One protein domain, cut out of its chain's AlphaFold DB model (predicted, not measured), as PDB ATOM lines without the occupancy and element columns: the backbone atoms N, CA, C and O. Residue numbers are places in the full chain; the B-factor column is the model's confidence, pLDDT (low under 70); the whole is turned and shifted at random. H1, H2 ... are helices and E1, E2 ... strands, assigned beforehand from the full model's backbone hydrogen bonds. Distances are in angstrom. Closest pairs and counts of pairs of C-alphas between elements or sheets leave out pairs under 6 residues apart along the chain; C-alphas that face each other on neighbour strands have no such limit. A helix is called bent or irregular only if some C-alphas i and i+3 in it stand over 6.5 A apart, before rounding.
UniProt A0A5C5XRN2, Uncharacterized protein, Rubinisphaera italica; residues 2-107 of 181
ATOM      1  N   GLY A   2     -45.833  -5.121  -9.413       39.75
ATOM      2  CA  GLY A   2     -46.752  -5.803  -8.503       39.75
ATOM      3  C   GLY A   2     -47.258  -4.836  -7.434       39.75
ATOM      4  O   GLY A   2     -46.642  -3.805  -7.184       39.75
ATOM      5  N   ARG A   3     -48.375  -5.161  -6.770       41.28
ATOM      6  CA  ARG A   3     -48.895  -4.374  -5.629       41.28
ATOM      7  C   ARG A   3     -47.862  -4.183  -4.500       41.28
ATOM      8  O   ARG A   3     -47.951  -3.204  -3.772       41.28
ATOM      9  N   SER A   4     -46.867  -5.068  -4.399       46.47
ATOM     10  CA  SER A   4     -45.751  -5.020  -3.442       46.47
ATOM     11  C   SER A   4     -44.808  -3.825  -3.617       46.47
ATOM     12  O   SER A   4     -44.160  -3.427  -2.650       46.47
ATOM     13  N   ASP A   5     -44.740  -3.242  -4.817       44.09
ATOM     14  CA  ASP A   5     -43.778  -2.180  -5.157       44.09
ATOM     15  C   ASP A   5     -44.158  -0.815  -4.533       44.09
ATOM     16  O   ASP A   5     -43.377   0.129  -4.592       44.09
ATOM     17  N   TYR A   6     -45.352  -0.713  -3.927       47.50
ATOM     18  CA  TYR A   6     -45.934   0.522  -3.376       47.50
ATOM     19  C   TYR A   6     -46.038   0.545  -1.846       47.50
ATOM     20  O   TYR A   6     -46.513   1.526  -1.273       47.50
ATOM     21  N   LEU A   7     -45.632  -0.531  -1.169       58.91
ATOM     22  CA  LEU A   7     -45.599  -0.556   0.289       58.91
ATOM     23  C   LEU A   7     -44.274   0.010   0.747       58.91
ATOM     24  O   LEU A   7     -43.200  -0.518   0.438       58.91
ATOM     25  N   THR A   8     -44.388   1.116   1.457       60.78
ATOM     26  CA  THR A   8     -43.265   1.862   1.983       60.78
ATOM     27  C   THR A   8     -42.543   0.999   2.973       60.78
ATOM     28  O   THR A   8     -43.182   0.291   3.735       60.78
ATOM     29  N   ALA A   9     -41.220   0.971   2.919       67.12
ATOM     30  CA  ALA A   9     -40.435   0.286   3.923       67.12
ATOM     31  C   ALA A   9     -40.515   1.126   5.208       67.12
ATOM     32  O   ALA A   9     -39.720   2.040   5.377       67.12
ATOM     33  N   ALA A  10     -41.504   0.900   6.072       70.25
ATOM     34  CA  ALA A  10     -41.645   1.600   7.347       70.25
ATOM     35  C   ALA A  10     -41.623   0.584   8.488       70.25
ATOM     36  O   ALA A  10     -42.120  -0.538   8.338       70.25
ATOM     37  N   THR A  11     -41.038   0.977   9.616       73.94
ATOM     38  CA  THR A  11     -41.025   0.172  10.841       73.94
ATOM     39  C   THR A  11     -41.771   0.868  11.960       73.94
ATOM     40  O   THR A  11     -41.789   2.096  12.049       73.94
ATOM     41  N   LEU A  12     -42.388   0.074  12.826       72.56
ATOM     42  CA  LEU A  12     -42.867   0.559  14.114       72.56
ATOM     43  C   LEU A  12     -41.659   1.004  14.960       72.56
ATOM     44  O   LEU A  12     -40.596   0.395  14.863       72.56
ATOM     45  N   ASN A  13     -41.812   2.034  15.794       69.06
ATOM     46  CA  ASN A  13     -40.732   2.715  16.529       69.06
ATOM     47  C   ASN A  13     -39.846   1.816  17.427       69.06
ATOM     48  O   ASN A  13     -38.807   2.267  17.909       69.06
ATOM     49  N   ASP A  14     -40.228   0.561  17.654       67.88
ATOM     50  CA  ASP A  14     -39.489  -0.461  18.400       67.88
ATOM     51  C   ASP A  14     -39.192  -1.741  17.577       67.88
ATOM     52  O   ASP A  14     -38.862  -2.786  18.140       67.88
ATOM     53  N   GLY A  15     -39.330  -1.680  16.248       58.09
ATOM     54  CA  GLY A  15     -39.079  -2.772  15.304       58.09
ATOM     55  C   GLY A  15     -37.669  -2.768  14.696       58.09
ATOM     56  O   GLY A  15     -36.942  -1.777  14.762       58.09
ATOM     57  N   SER A  16     -37.281  -3.888  14.076       58.78
ATOM     58  CA  SER A  16     -36.076  -3.996  13.240       58.78
ATOM     59  C   SER A  16     -36.451  -4.097  11.759       58.78
ATOM     60  O   SER A  16     -37.453  -4.708  11.391       58.78
ATOM     61  N   CYS A  17     -35.630  -3.500  10.894       54.31
ATOM     62  CA  CYS A  17     -35.736  -3.654   9.444       54.31
ATOM     63  C   CYS A  17     -34.879  -4.849   9.009       54.31
ATOM     64  O   CYS A  17     -33.763  -4.669   8.528       54.31
ATOM     65  N   ASP A  18     -35.373  -6.067   9.233       58.88
ATOM     66  CA  ASP A  18     -34.760  -7.270   8.662       58.88
ATOM     67  C   ASP A  18     -35.386  -7.555   7.283       58.88
ATOM     68  O   ASP A  18     -36.591  -7.799   7.168       58.88
ATOM     69  N   ASP A  19     -34.561  -7.532   6.228       53.12
ATOM     70  CA  ASP A  19     -34.952  -7.704   4.811       53.12
ATOM     71  C   ASP A  19     -35.522  -9.101   4.471       53.12
ATOM     72  O   ASP A  19     -35.990  -9.340   3.353       53.12
ATOM     73  N   ASP A  20     -35.556 -10.023   5.436       57.47
ATOM     74  CA  ASP A  20     -35.967 -11.428   5.286       57.47
ATOM     75  C   ASP A  20     -37.434 -11.623   4.829       57.47
ATOM     76  O   ASP A  20     -37.865 -12.742   4.513       57.47
ATOM     77  N   PHE A  21     -38.216 -10.539   4.763       53.47
ATOM     78  CA  PHE A  21     -39.635 -10.533   4.386       53.47
ATOM     79  C   PHE A  21     -39.950  -9.706   3.131       53.47
ATOM     80  O   PHE A  21     -41.128  -9.468   2.841       53.47
ATOM     81  N   ALA A  22     -38.927  -9.268   2.385       52.78
ATOM     82  CA  ALA A  22     -39.111  -8.505   1.150       52.78
ATOM     83  C   ALA A  22     -39.875  -9.296   0.067       52.78
ATOM     84  O   ALA A  22     -40.662  -8.711  -0.679       52.78
ATOM     85  N   ASP A  23     -39.707 -10.621   0.035       55.44
ATOM     86  CA  ASP A  23     -40.407 -11.509  -0.894       55.44
ATOM     87  C   ASP A  23     -41.796 -11.927  -0.387       55.44
ATOM     88  O   ASP A  23     -42.014 -12.138   0.810       55.44
ATOM     89  N   ALA A  24     -42.731 -12.127  -1.324       52.84
ATOM     90  CA  ALA A  24     -44.074 -12.621  -1.029       52.84
ATOM     91  C   ALA A  24     -44.014 -13.950  -0.253       52.84
ATOM     92  O   ALA A  24     -43.408 -14.933  -0.696       52.84
ATOM     93  N   VAL A  25     -44.667 -13.999   0.912       58.28
ATOM     94  CA  VAL A  25     -44.736 -15.212   1.734       58.28
ATOM     95  C   VAL A  25     -45.745 -16.170   1.102       58.28
ATOM     96  O   VAL A  25     -46.953 -16.042   1.284       58.28
ATOM     97  N   SER A  26     -45.258 -17.146   0.334       53.78
ATOM     98  CA  SER A  26     -46.120 -18.124  -0.326       53.78
ATOM     99  C   SER A  26     -46.563 -19.261   0.612       53.78
ATOM    100  O   SER A  26     -45.783 -20.095   1.080       53.78
ATOM    101  N   GLY A  27     -47.872 -19.282   0.867       50.94
ATOM    102  CA  GLY A  27     -48.765 -20.448   0.852       50.94
ATOM    103  C   GLY A  27     -48.670 -21.544   1.915       50.94
ATOM    104  O   GLY A  27     -49.703 -22.114   2.236       50.94
ATOM    105  N   GLN A  28     -47.507 -21.918   2.456       54.00
ATOM    106  CA  GLN A  28     -47.448 -23.141   3.293       54.00
ATOM    107  C   GLN A  28     -46.527 -23.075   4.507       54.00
ATOM    108  O   GLN A  28     -46.609 -23.926   5.393       54.00
ATOM    109  N   ASN A  29     -45.673 -22.058   4.613       73.94
ATOM    110  CA  ASN A  29     -44.804 -21.931   5.773       73.94
ATOM    111  C   ASN A  29     -45.461 -21.051   6.844       73.94
ATOM    112  O   ASN A  29     -45.187 -19.855   6.937       73.94
ATOM    113  N   ALA A  30     -46.303 -21.664   7.683       75.50
ATOM    114  CA  ALA A  30     -46.919 -21.009   8.839       75.50
ATOM    115  C   ALA A  30     -45.882 -20.350   9.775       75.50
ATOM    116  O   ALA A  30     -46.196 -19.392  10.469       75.50
ATOM    117  N   GLY A  31     -44.628 -20.819   9.795       79.81
ATOM    118  CA  GLY A  31     -43.532 -20.121  10.470       79.81
ATOM    119  C   GLY A  31     -43.266 -18.742   9.862       79.81
ATOM    120  O   GLY A  31     -43.295 -17.750  10.581       79.81
ATOM    121  N   ARG A  32     -43.093 -18.670   8.536       80.06
ATOM    122  CA  ARG A  32     -42.834 -17.409   7.819       80.06
ATOM    123  C   ARG A  32     -43.998 -16.429   7.904       80.06
ATOM    124  O   ARG A  32     -43.746 -15.253   8.113       80.06
ATOM    125  N   VAL A  33     -45.243 -16.901   7.796       83.19
ATOM    126  CA  VAL A  33     -46.436 -16.041   7.946       83.19
ATOM    127  C   VAL A  33     -46.454 -15.383   9.326       83.19
ATOM    128  O   VAL A  33     -46.590 -14.167   9.428       83.19
ATOM    129  N   ARG A  34     -46.229 -16.164  10.393       86.06
ATOM    130  CA  ARG A  34     -46.187 -15.638  11.766       86.06
ATOM    131  C   ARG A  34     -45.043 -14.653  11.979       86.06
ATOM    132  O   ARG A  34     -45.254 -13.622  12.606       86.06
ATOM    133  N   SER A  35     -43.851 -14.950  11.460       84.38
ATOM    134  CA  SER A  35     -42.714 -14.027  11.544       84.38
ATOM    135  C   SER A  35     -42.973 -12.728  10.781       84.38
ATOM    136  O   SER A  35     -42.650 -11.663  11.286       84.38
ATOM    137  N   ALA A  36     -43.610 -12.809   9.612       85.19
ATOM    138  CA  ALA A  36     -43.932 -11.648   8.793       85.19
ATOM    139  C   ALA A  36     -45.007 -10.756   9.442       85.19
ATOM    140  O   ALA A  36     -44.864  -9.541   9.448       85.19
ATOM    141  N   LEU A  37     -46.035 -11.336  10.076       86.81
ATOM    142  CA  LEU A  37     -47.016 -10.573  10.868       86.81
ATOM    143  C   LEU A  37     -46.389  -9.901  12.103       86.81
ATOM    144  O   LEU A  37     -46.836  -8.836  12.515       86.81
ATOM    145  N   ARG A  38     -45.339 -10.503  12.678       87.38
ATOM    146  CA  ARG A  38     -44.605  -9.978  13.844       87.38
ATOM    147  C   ARG A  38     -43.466  -9.029  13.497       87.38
ATOM    148  O   ARG A  38     -42.870  -8.472  14.413       87.38
ATOM    149  N   SER A  39     -43.128  -8.866  12.219       82.06
ATOM    150  CA  SER A  39     -41.914  -8.152  11.816       82.06
ATOM    151  C   SER A  39     -41.949  -6.670  12.173       82.06
ATOM    152  O   SER A  39     -40.900  -6.036  12.191       82.06
ATOM    153  N   ARG A  40     -43.147  -6.107  12.417       83.56
ATOM    154  CA  ARG A  40     -43.359  -4.660  12.602       83.56
ATOM    155  C   ARG A  40     -42.797  -3.842  11.440       83.56
ATOM    156  O   ARG A  40     -42.463  -2.673  11.590       83.56
ATOM    157  N   TYR A  41     -42.712  -4.491  10.283       83.62
ATOM    158  CA  TYR A  41     -42.259  -3.959   9.017       83.62
ATOM    159  C   TYR A  41     -43.415  -4.091   8.035       83.62
ATOM    160  O   TYR A  41     -43.875  -5.198   7.748       83.62
ATOM    161  N   THR A  42     -43.888  -2.964   7.524       83.75
ATOM    162  CA  THR A  42     -45.075  -2.825   6.660       83.75
ATOM    163  C   THR A  42     -45.160  -3.853   5.528       83.75
ATOM    164  O   THR A  42     -46.197  -4.495   5.356       83.75
ATOM    165  N   ARG A  43     -44.077  -4.071   4.769       80.69
ATOM    166  CA  ARG A  43     -44.056  -5.063   3.674       80.69
ATOM    167  C   ARG A  43     -44.151  -6.495   4.202       80.69
ATOM    168  O   ARG A  43     -44.884  -7.302   3.634       80.69
ATOM    169  N   GLY A  44     -43.467  -6.795   5.307       83.06
ATOM    170  CA  GLY A  44     -43.588  -8.085   5.984       83.06
ATOM    171  C   GLY A  44     -45.015  -8.331   6.468       83.06
ATOM    172  O   GLY A  44     -45.585  -9.377   6.175       83.06
ATOM    173  N   MET A  45     -45.637  -7.343   7.106       87.44
ATOM    174  CA  MET A  45     -47.008  -7.458   7.602       87.44
ATOM    175  C   MET A  45     -48.025  -7.638   6.478       87.44
ATOM    176  O   MET A  45     -48.882  -8.512   6.579       87.44
ATOM    177  N   PHE A  46     -47.900  -6.887   5.380       87.25
ATOM    178  CA  PHE A  46     -48.735  -7.083   4.193       87.25
ATOM    179  C   PHE A  46     -48.589  -8.499   3.626       87.25
ATOM    180  O   PHE A  46     -49.576  -9.206   3.431       87.25
ATOM    181  N   ASN A  47     -47.348  -8.945   3.408       85.00
ATOM    182  CA  ASN A  47     -47.067 -10.284   2.893       85.00
ATOM    183  C   ASN A  47     -47.570 -11.373   3.856       85.00
ATOM    184  O   ASN A  47     -48.062 -12.412   3.415       85.00
ATOM    185  N   GLY A  48     -47.474 -11.133   5.165       87.88
ATOM    186  CA  GLY A  48     -48.020 -11.984   6.214       87.88
ATOM    187  C   GLY A  48     -49.543 -12.079   6.150       87.88
ATOM    188  O   GLY A  48     -50.071 -13.186   6.197       87.88
ATOM    189  N   ALA A  49     -50.244 -10.957   5.971       89.75
ATOM    190  CA  ALA A  49     -51.699 -10.918   5.830       89.75
ATOM    191  C   ALA A  49     -52.169 -11.709   4.597       89.75
ATOM    192  O   ALA A  49     -52.994 -12.614   4.720       89.75
ATOM    193  N   VAL A  50     -51.561 -11.461   3.432       88.62
ATOM    194  CA  VAL A  50     -51.844 -12.201   2.188       88.62
ATOM    195  C   VAL A  50     -51.544 -13.699   2.349       88.62
ATOM    196  O   VAL A  50     -52.323 -14.560   1.931       88.62
ATOM    197  N   GLY A  51     -50.429 -14.037   3.003       86.44
ATOM    198  CA  GLY A  51     -50.064 -15.420   3.304       86.44
ATOM    199  C   GLY A  51     -51.043 -16.105   4.263       86.44
ATOM    200  O   GLY A  51     -51.330 -17.291   4.096       86.44
ATOM    201  N   ALA A  52     -51.589 -15.372   5.239       87.31
ATOM    202  CA  ALA A  52     -52.589 -15.873   6.175       87.31
ATOM    203  C   ALA A  52     -53.918 -16.192   5.478       87.31
ATOM    204  O   ALA A  52     -54.493 -17.241   5.760       87.31
ATOM    205  N   GLN A  53     -54.349 -15.371   4.511       87.19
ATOM    206  CA  GLN A  53     -55.541 -15.658   3.698       87.19
ATOM    207  C   GLN A  53     -55.424 -17.007   2.968       87.19
ATOM    208  O   GLN A  53     -56.393 -17.758   2.885       87.19
ATOM    209  N   SER A  54     -54.216 -17.347   2.505       83.56
ATOM    210  CA  SER A  54     -53.919 -18.603   1.797       83.56
ATOM    211  C   SER A  54     -53.617 -19.797   2.719       83.56
ATOM    212  O   SER A  54     -53.352 -20.896   2.232       83.56
ATOM    213  N   SER A  55     -53.589 -19.595   4.040       83.75
ATOM    214  CA  SER A  55     -53.311 -20.656   5.012       83.75
ATOM    215  C   SER A  55     -54.504 -21.604   5.159       83.75
ATOM    216  O   SER A  55     -55.615 -21.269   4.790       83.75
ATOM    217  N   SER A  56     -54.298 -22.787   5.741       82.06
ATOM    218  CA  SER A  56     -55.385 -23.648   6.240       82.06
ATOM    219  C   SER A  56     -55.570 -23.557   7.760       82.06
ATOM    220  O   SER A  56     -56.394 -24.267   8.330       82.06
ATOM    221  N   ARG A  57     -54.767 -22.720   8.429       83.50
ATOM    222  CA  ARG A  57     -54.708 -22.572   9.890       83.50
ATOM    223  C   ARG A  57     -55.195 -21.193  10.332       83.50
ATOM    224  O   ARG A  57     -54.532 -20.547  11.138       83.50
ATOM    225  N   HIS A  58     -56.311 -20.721   9.779       83.19
ATOM    226  CA  HIS A  58     -56.830 -19.372  10.046       83.19
ATOM    227  C   HIS A  58     -57.035 -19.107  11.542       83.19
ATOM    228  O   HIS A  58     -56.573 -18.089  12.048       83.19
ATOM    229  N   ASP A  59     -57.587 -20.073  12.279       82.12
ATOM    230  CA  ASP A  59     -57.847 -19.921  13.718       82.12
ATOM    231  C   ASP A  59     -56.562 -19.740  14.545       82.12
ATOM    232  O   ASP A  59     -56.538 -18.970  15.502       82.12
ATOM    233  N   GLU A  60     -55.457 -20.387  14.151       85.31
ATOM    234  CA  GLU A  60     -54.152 -20.218  14.811       85.31
ATOM    235  C   GLU A  60     -53.524 -18.840  14.527       85.31
ATOM    236  O   GLU A  60     -52.609 -18.419  15.237       85.31
ATOM    237  N   MET A  61     -53.975 -18.154  13.471       89.19
ATOM    238  CA  MET A  61     -53.427 -16.869  13.030       89.19
ATOM    239  C   MET A  61     -54.185 -15.674  13.602       89.19
ATOM    240  O   MET A  61     -53.632 -14.573  13.592       89.19
ATOM    241  N   PHE A  62     -55.401 -15.868  14.130       94.19
ATOM    242  CA  PHE A  62     -56.268 -14.772  14.567       94.19
ATOM    243  C   PHE A  62     -55.560 -13.785  15.503       94.19
ATOM    244  O   PHE A  62     -55.525 -12.595  15.205       94.19
ATOM    245  N   SER A  63     -54.931 -14.257  16.588       93.31
ATOM    246  CA  SER A  63     -54.277 -13.362  17.556       93.31
ATOM    247  C   SER A  63     -53.185 -12.497  16.921       93.31
ATOM    248  O   SER A  63     -53.029 -11.342  17.297       93.31
ATOM    249  N   LEU A  64     -52.458 -13.031  15.935       93.38
ATOM    250  CA  LEU A  64     -51.401 -12.297  15.235       93.38
ATOM    251  C   LEU A  64     -51.966 -11.296  14.233       93.38
ATOM    252  O   LEU A  64     -51.427 -10.205  14.100       93.38
ATOM    253  N   LEU A  65     -53.042 -11.662  13.536       95.06
ATOM    254  CA  LEU A  65     -53.745 -10.759  12.628       95.06
ATOM    255  C   LEU A  65     -54.384  -9.595  13.392       95.06
ATOM    256  O   LEU A  65     -54.280  -8.456  12.950       95.06
ATOM    257  N   ALA A  66     -54.994  -9.867  14.547       94.69
ATOM    258  CA  ALA A  66     -55.592  -8.853  15.408       94.69
ATOM    259  C   ALA A  66     -54.533  -7.909  16.006       94.69
ATOM    260  O   ALA A  66     -54.698  -6.694  15.947       94.69
ATOM    261  N   GLU A  67     -53.418  -8.449  16.514       93.44
ATOM    262  CA  GLU A  67     -52.288  -7.648  17.012       93.44
ATOM    263  C   GLU A  67     -51.683  -6.777  15.900       93.44
ATOM    264  O   GLU A  67     -51.466  -5.578  16.084       93.44
ATOM    265  N   ALA A  68     -51.472  -7.363  14.717       92.94
ATOM    266  CA  ALA A  68     -51.005  -6.645  13.541       92.94
ATOM    267  C   ALA A  68     -51.964  -5.507  13.165       92.94
ATOM    268  O   ALA A  68     -51.507  -4.385  12.958       92.94
ATOM    269  N   PHE A  69     -53.273  -5.777  13.123       94.56
ATOM    270  CA  PHE A  69     -54.305  -4.804  12.756       94.56
ATOM    271  C   PHE A  69     -54.334  -3.605  13.710       94.56
ATOM    272  O   PHE A  69     -54.398  -2.462  13.256       94.56
ATOM    273  N   GLU A  70     -54.214  -3.855  15.014       91.62
ATOM    274  CA  GLU A  70     -54.132  -2.795  16.020       91.62
ATOM    275  C   GLU A  70     -52.857  -1.954  15.850       91.62
ATOM    276  O   GLU A  70     -52.909  -0.725  15.852       91.62
ATOM    277  N   SER A  71     -51.704  -2.593  15.621       89.19
ATOM    278  CA  SER A  71     -50.424  -1.877  15.506       89.19
ATOM    279  C   SER A  71     -50.356  -0.904  14.319       89.19
ATOM    280  O   SER A  71     -49.724   0.148  14.410       89.19
ATOM    281  N   VAL A  72     -51.041  -1.205  13.210       89.88
ATOM    282  CA  VAL A  72     -51.087  -0.320  12.030       89.88
ATOM    283  C   VAL A  72     -52.130   0.796  12.156       89.88
ATOM    284  O   VAL A  72     -52.166   1.692  11.316       89.88
ATOM    285  N   HIS A  73     -52.966   0.783  13.201       86.75
ATOM    286  CA  HIS A  73     -53.928   1.855  13.475       86.75
ATOM    287  C   HIS A  73     -53.253   3.138  13.979       86.75
ATOM    288  O   HIS A  73     -53.681   4.250  13.656       86.75
ATOM    289  N   HIS A  74     -52.151   2.998  14.713       84.19
ATOM    290  CA  HIS A  74     -51.449   4.111  15.348       84.19
ATOM    291  C   HIS A  74     -50.352   4.673  14.438       84.19
ATOM    292  O   HIS A  74     -49.167   4.473  14.666       84.19
ATOM    293  N   VAL A  75     -50.739   5.410  13.387       81.31
ATOM    294  CA  VAL A  75     -49.814   5.952  12.357       81.31
ATOM    295  C   VAL A  75     -48.612   6.714  12.941       81.31
ATOM    296  O   VAL A  75     -47.534   6.689  12.357       81.31
ATOM    297  N   GLY A  76     -48.778   7.391  14.085       79.44
ATOM    298  CA  GLY A  76     -47.704   8.148  14.747       79.44
ATOM    299  C   GLY A  76     -46.558   7.288  15.290       79.44
ATOM    300  O   GLY A  76     -45.481   7.817  15.560       79.44
ATOM    301  N   ASP A  77     -46.770   5.977  15.401       85.38
ATOM    302  CA  ASP A  77     -45.781   5.034  15.912       85.38
ATOM    303  C   ASP A  77     -44.869   4.470  14.812       85.38
ATOM    304  O   ASP A  77     -44.009   3.638  15.096       85.38
ATOM    305  N   TRP A  78     -45.044   4.908  13.561       85.44
ATOM    306  CA  TRP A  78     -44.340   4.375  12.397       85.44
ATOM    307  C   TRP A  78     -43.308   5.360  11.848       85.44
ATOM    308  O   TRP A  78     -43.604   6.530  11.597       85.44
ATOM    309  N   THR A  79     -42.102   4.854  11.591       81.31
ATOM    310  CA  THR A  79     -40.988   5.599  11.002       81.31
ATOM    311  C   THR A  79     -40.694   5.086   9.582       81.31
ATOM    312  O   THR A  79     -40.323   3.920   9.413       81.31
ATOM    313  N   PRO A  80     -40.828   5.929   8.538       76.00
ATOM    314  CA  PRO A  80     -40.425   5.583   7.173       76.00
ATOM    315  C   PRO A  80     -38.906   5.405   7.032       76.00
ATOM    316  O   PRO A  80     -38.141   6.230   7.531       76.00
ATOM    317  N   HIS A  81     -38.453   4.380   6.302       66.94
ATOM    318  CA  HIS A  81     -37.027   4.165   6.006       66.94
ATOM    319  C   HIS A  81     -36.546   4.839   4.719       66.94
ATOM    320  O   HIS A  81     -35.359   5.137   4.600       66.94
ATOM    321  N   GLU A  82     -37.435   5.098   3.756       57.91
ATOM    322  CA  GLU A  82     -37.071   5.712   2.479       57.91
ATOM    323  C   GLU A  82     -37.691   7.104   2.328       57.91
ATOM    324  O   GLU A  82     -38.891   7.301   2.489       57.91
ATOM    325  N   THR A  83     -36.876   8.073   1.904       51.69
ATOM    326  CA  THR A  83     -37.302   9.429   1.502       51.69
ATOM    327  C   THR A  83     -38.193   9.458   0.248       51.69
ATOM    328  O   THR A  83     -38.564  10.536  -0.210       51.69
ATOM    329  N   GLY A  84     -38.507   8.298  -0.339       49.03
ATOM    330  CA  GLY A  84     -39.306   8.129  -1.558       49.03
ATOM    331  C   GLY A  84     -40.798   7.878  -1.323       49.03
ATOM    332  O   GLY A  84     -41.474   7.367  -2.211       49.03
ATOM    333  N   GLU A  85     -41.324   8.191  -0.141       51.44
ATOM    334  CA  GLU A  85     -42.724   7.960   0.198       51.44
ATOM    335  C   GLU A  85     -43.593   9.190  -0.087       51.44
ATOM    336  O   GLU A  85     -43.275  10.309   0.311       51.44
ATOM    337  N   ALA A  86     -44.735   8.977  -0.744       56.31
ATOM    338  CA  ALA A  86     -45.746  10.017  -0.907       56.31
ATOM    339  C   ALA A  86     -46.863   9.949   0.159       56.31
ATOM    340  O   ALA A  86     -47.527  10.965   0.357       56.31
ATOM    341  N   ASN A  87     -47.107   8.804   0.838       77.25
ATOM    342  CA  ASN A  87     -48.199   8.688   1.824       77.25
ATOM    343  C   ASN A  87     -48.173   7.427   2.744       77.25
ATOM    344  O   ASN A  87     -48.866   6.450   2.460       77.25
ATOM    345  N   LEU A  88     -47.483   7.477   3.895       82.62
ATOM    346  CA  LEU A  88     -47.474   6.410   4.925       82.62
ATOM    347  C   LEU A  88     -48.863   5.982   5.392       82.62
ATOM    348  O   LEU A  88     -49.133   4.796   5.579       82.62
ATOM    349  N   ARG A  89     -49.771   6.948   5.557       85.94
ATOM    350  CA  ARG A  89     -51.142   6.674   5.994       85.94
ATOM    351  C   ARG A  89     -51.847   5.727   5.026       85.94
ATOM    352  O   ARG A  89     -52.504   4.798   5.475       85.94
ATOM    353  N   LEU A  90     -51.671   5.941   3.722       85.06
ATOM    354  CA  LEU A  90     -52.258   5.076   2.700       85.06
ATOM    355  C   LEU A  90     -51.653   3.667   2.741       85.06
ATOM    356  O   LEU A  90     -52.381   2.688   2.610       85.06
ATOM    357  N   SER A  91     -50.339   3.539   2.937       85.94
ATOM    358  CA  SER A  91     -49.692   2.226   3.040       85.94
ATOM    359  C   SER A  91     -50.186   1.436   4.255       85.94
ATOM    360  O   SER A  91     -50.486   0.251   4.121       85.94
ATOM    361  N   LEU A  92     -50.333   2.084   5.414       90.00
ATOM    362  CA  LEU A  92     -50.891   1.451   6.614       90.00
ATOM    363  C   LEU A  92     -52.363   1.068   6.430       90.00
ATOM    364  O   LEU A  92     -52.758  -0.026   6.823       90.00
ATOM    365  N   GLU A  93     -53.156   1.906   5.764       90.38
ATOM    366  CA  GLU A  93     -54.549   1.596   5.426       90.38
ATOM    367  C   GLU A  93     -54.660   0.370   4.502       90.38
ATOM    368  O   GLU A  93     -55.469  -0.523   4.750       90.38
ATOM    369  N   LEU A  94     -53.797   0.254   3.486       89.50
ATOM    370  CA  LEU A  94     -53.743  -0.937   2.629       89.50
ATOM    371  C   LEU A  94     -53.389  -2.204   3.419       89.50
ATOM    372  O   LEU A  94     -53.935  -3.273   3.151       89.50
ATOM    373  N   ILE A  95     -52.502  -2.098   4.409       91.75
ATOM    374  CA  ILE A  95     -52.167  -3.223   5.288       91.75
ATOM    375  C   ILE A  95     -53.367  -3.588   6.168       91.75
ATOM    376  O   ILE A  95     -53.698  -4.767   6.276       91.75
ATOM    377  N   GLN A  96     -54.061  -2.601   6.743       94.81
ATOM    378  CA  GLN A  96     -55.294  -2.828   7.505       94.81
ATOM    379  C   GLN A  96     -56.351  -3.552   6.672       94.81
ATOM    380  O   GLN A  96     -56.978  -4.487   7.166       94.81
ATOM    381  N   MET A  97     -56.520  -3.154   5.410       95.06
ATOM    382  CA  MET A  97     -57.441  -3.781   4.466       95.06
ATOM    383  C   MET A  97     -57.143  -5.273   4.260       95.06
ATOM    384  O   MET A  97     -58.065  -6.083   4.324       95.06
ATOM    385  N   GLU A  98     -55.882  -5.652   4.043       94.31
ATOM    386  CA  GLU A  98     -55.510  -7.068   3.876       94.31
ATOM    387  C   GLU A  98     -55.621  -7.868   5.181       94.31
ATOM    388  O   GLU A  98     -56.000  -9.044   5.168       94.31
ATOM    389  N   LEU A  99     -55.308  -7.239   6.319       96.00
ATOM    390  CA  LEU A  99     -55.426  -7.857   7.638       96.00
ATOM    391  C   LEU A  99     -56.886  -8.150   7.987       96.00
ATOM    392  O   LEU A  99     -57.184  -9.268   8.400       96.00
ATOM    393  N   ILE A 100     -57.804  -7.194   7.793       97.62
ATOM    394  CA  ILE A 100     -59.215  -7.413   8.140       97.62
ATOM    395  C   ILE A 100     -59.878  -8.463   7.245       97.62
ATOM    396  O   ILE A 100     -60.712  -9.238   7.713       97.62
ATOM    397  N   GLU A 101     -59.475  -8.548   5.978       95.88
ATOM    398  CA  GLU A 101     -59.932  -9.618   5.095       95.88
ATOM    399  C   GLU A 101     -59.468 -10.992   5.589       95.88
ATOM    400  O   GLU A 101     -60.267 -11.925   5.643       95.88
ATOM    401  N   ALA A 102     -58.207 -11.107   6.020       94.75
ATOM    402  CA  ALA A 102     -57.683 -12.337   6.606       94.75
ATOM    403  C   ALA A 102     -58.381 -12.700   7.929       94.75
ATOM    404  O   ALA A 102     -58.668 -13.873   8.169       94.75
ATOM    405  N   VAL A 103     -58.689 -11.709   8.776       96.94
ATOM    406  CA  VAL A 103     -59.430 -11.914  10.032       96.94
ATOM    407  C   VAL A 103     -60.795 -12.541   9.764       96.94
ATOM    408  O   VAL A 103     -61.175 -13.470  10.470       96.94
ATOM    409  N   ALA A 104     -61.520 -12.092   8.737       95.81
ATOM    410  CA  ALA A 104     -62.854 -12.616   8.433       95.81
ATOM    411  C   ALA A 104     -62.865 -14.116   8.067       95.81
ATOM    412  O   ALA A 104     -63.904 -14.763   8.207       95.81
ATOM    413  N   LEU A 105     -61.718 -14.672   7.655       93.88
ATOM    414  CA  LEU A 105     -61.520 -16.100   7.374       93.88
ATOM    415  C   LEU A 105     -61.274 -16.947   8.638       93.88
ATOM    416  O   LEU A 105     -61.193 -18.171   8.539       93.88
ATOM    417  N   CYS A 106     -61.157 -16.335   9.818       93.25
ATOM    418  CA  CYS A 106     -61.008 -17.045  11.090       93.25
ATOM    419  C   CYS A 106     -62.385 -17.451  11.644       93.25
ATOM    420  O   CYS A 106     -63.303 -16.632  11.704       93.25
ATOM    421  N   ARG A 107     -62.538 -18.703  12.089       88.56
ATOM    422  CA  ARG A 107     -63.790 -19.280  12.612       88.56
ATOM    423  C   ARG A 107     -63.887 -19.144  14.130       88.56
ATOM    424  O   ARG A 107     -64.149 -20.111  14.844       88.56
TER     425      ARG A 107
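This is residues 2 to 107 of the 181 residues of an uncharacterized protein of Rubinisphaera italica (UniProt A0A5C5XRN2). Three helices, H3, H4 and H5, form an up-and-down bundle, each running against the one before it in the chain, and H2 packs beside H3 and H4 on the side away from H5. A small two-stranded ribbon, E1 with E2, sits at the end of the bundle where H3 and H5 begin, and the very short H1 lies near these two helices. The printed part has 106 residues, with five named helices and two named strands in the order H1, E1, H2, H3, H4, E2, H5; the sheet, E1 - E2, is antiparallel and the class is mostly helix. The whole is compact, with a radius of gyration of the C-alphas of 12.5 A, and its spans of 39 by 25 by 24 A make it only just elongated.

Start at H1, residues 3 to 6, close but not clearly touching H3, residues 42 to 53; their closest C-alphas, of Ser 4 and Arg 43, are 7.3 A apart. Next look at E1, residues 10 to 12, antiparallel to E2, residues 78 to 80, at 154 degrees; N 11 and O 79 are 3.0 A apart, N 79 and O 11 2.8 A, both within hydrogen-bond range. H2, residues 30 to 38, and H3 form a helical hairpin: they touch, closest at the C-alphas of Leu 37 and Met 45, 4.5 A, at a steep tilt of 40 degrees, opposite ways. H3 and H4, residues 58 to 71, form another, at a shallow tilt of 27 degrees, opposite ways, closest at the C-alphas of Ala 52 and His 58, 6.7 A. H5, residues 88 to 104, touches H3 the same way at a shallow tilt of 18 degrees, with the C-alphas of Gln 53 and Ala 102 closest at 4.9 A. H5 also touches H4, opposite ways at 24 degrees, closest at the C-alphas of Phe 69 and Gln 96, 5.7 A; H2 and H5 are apart. In H2, H3 and H5 every O i to N i+4 pair is within hydrogen-bond range, in H4 8 of 10 are, and H1 is too short for such a pair.

Find C-alpha 3 at (-48.895, -4.374, -5.629), where H1 begins its 6.1 A. E1 then spans 7.0 A, H2 12.3 A and H3 16.8 A. H4 spans 19.4 A and is irregular, C-alphas 60 and 63 being 7.4 A apart. After E2, 6.6 A, H5 runs 24.7 A from C-alpha 88 at (-47.474, 6.410, 4.925) to C-alpha 104 at (-62.854, -12.616, 8.433).

The two C-alphas farthest apart, of Thr 83 and Arg 107, are 40.6 A apart. The printed part has no cut; the link from E1 to H2, residues 13 to 29, is long. Look for pLDDT under 70 in residues 2 to 9, 13 to 28 and 81 to 86; the mean of the printed part is 77.7.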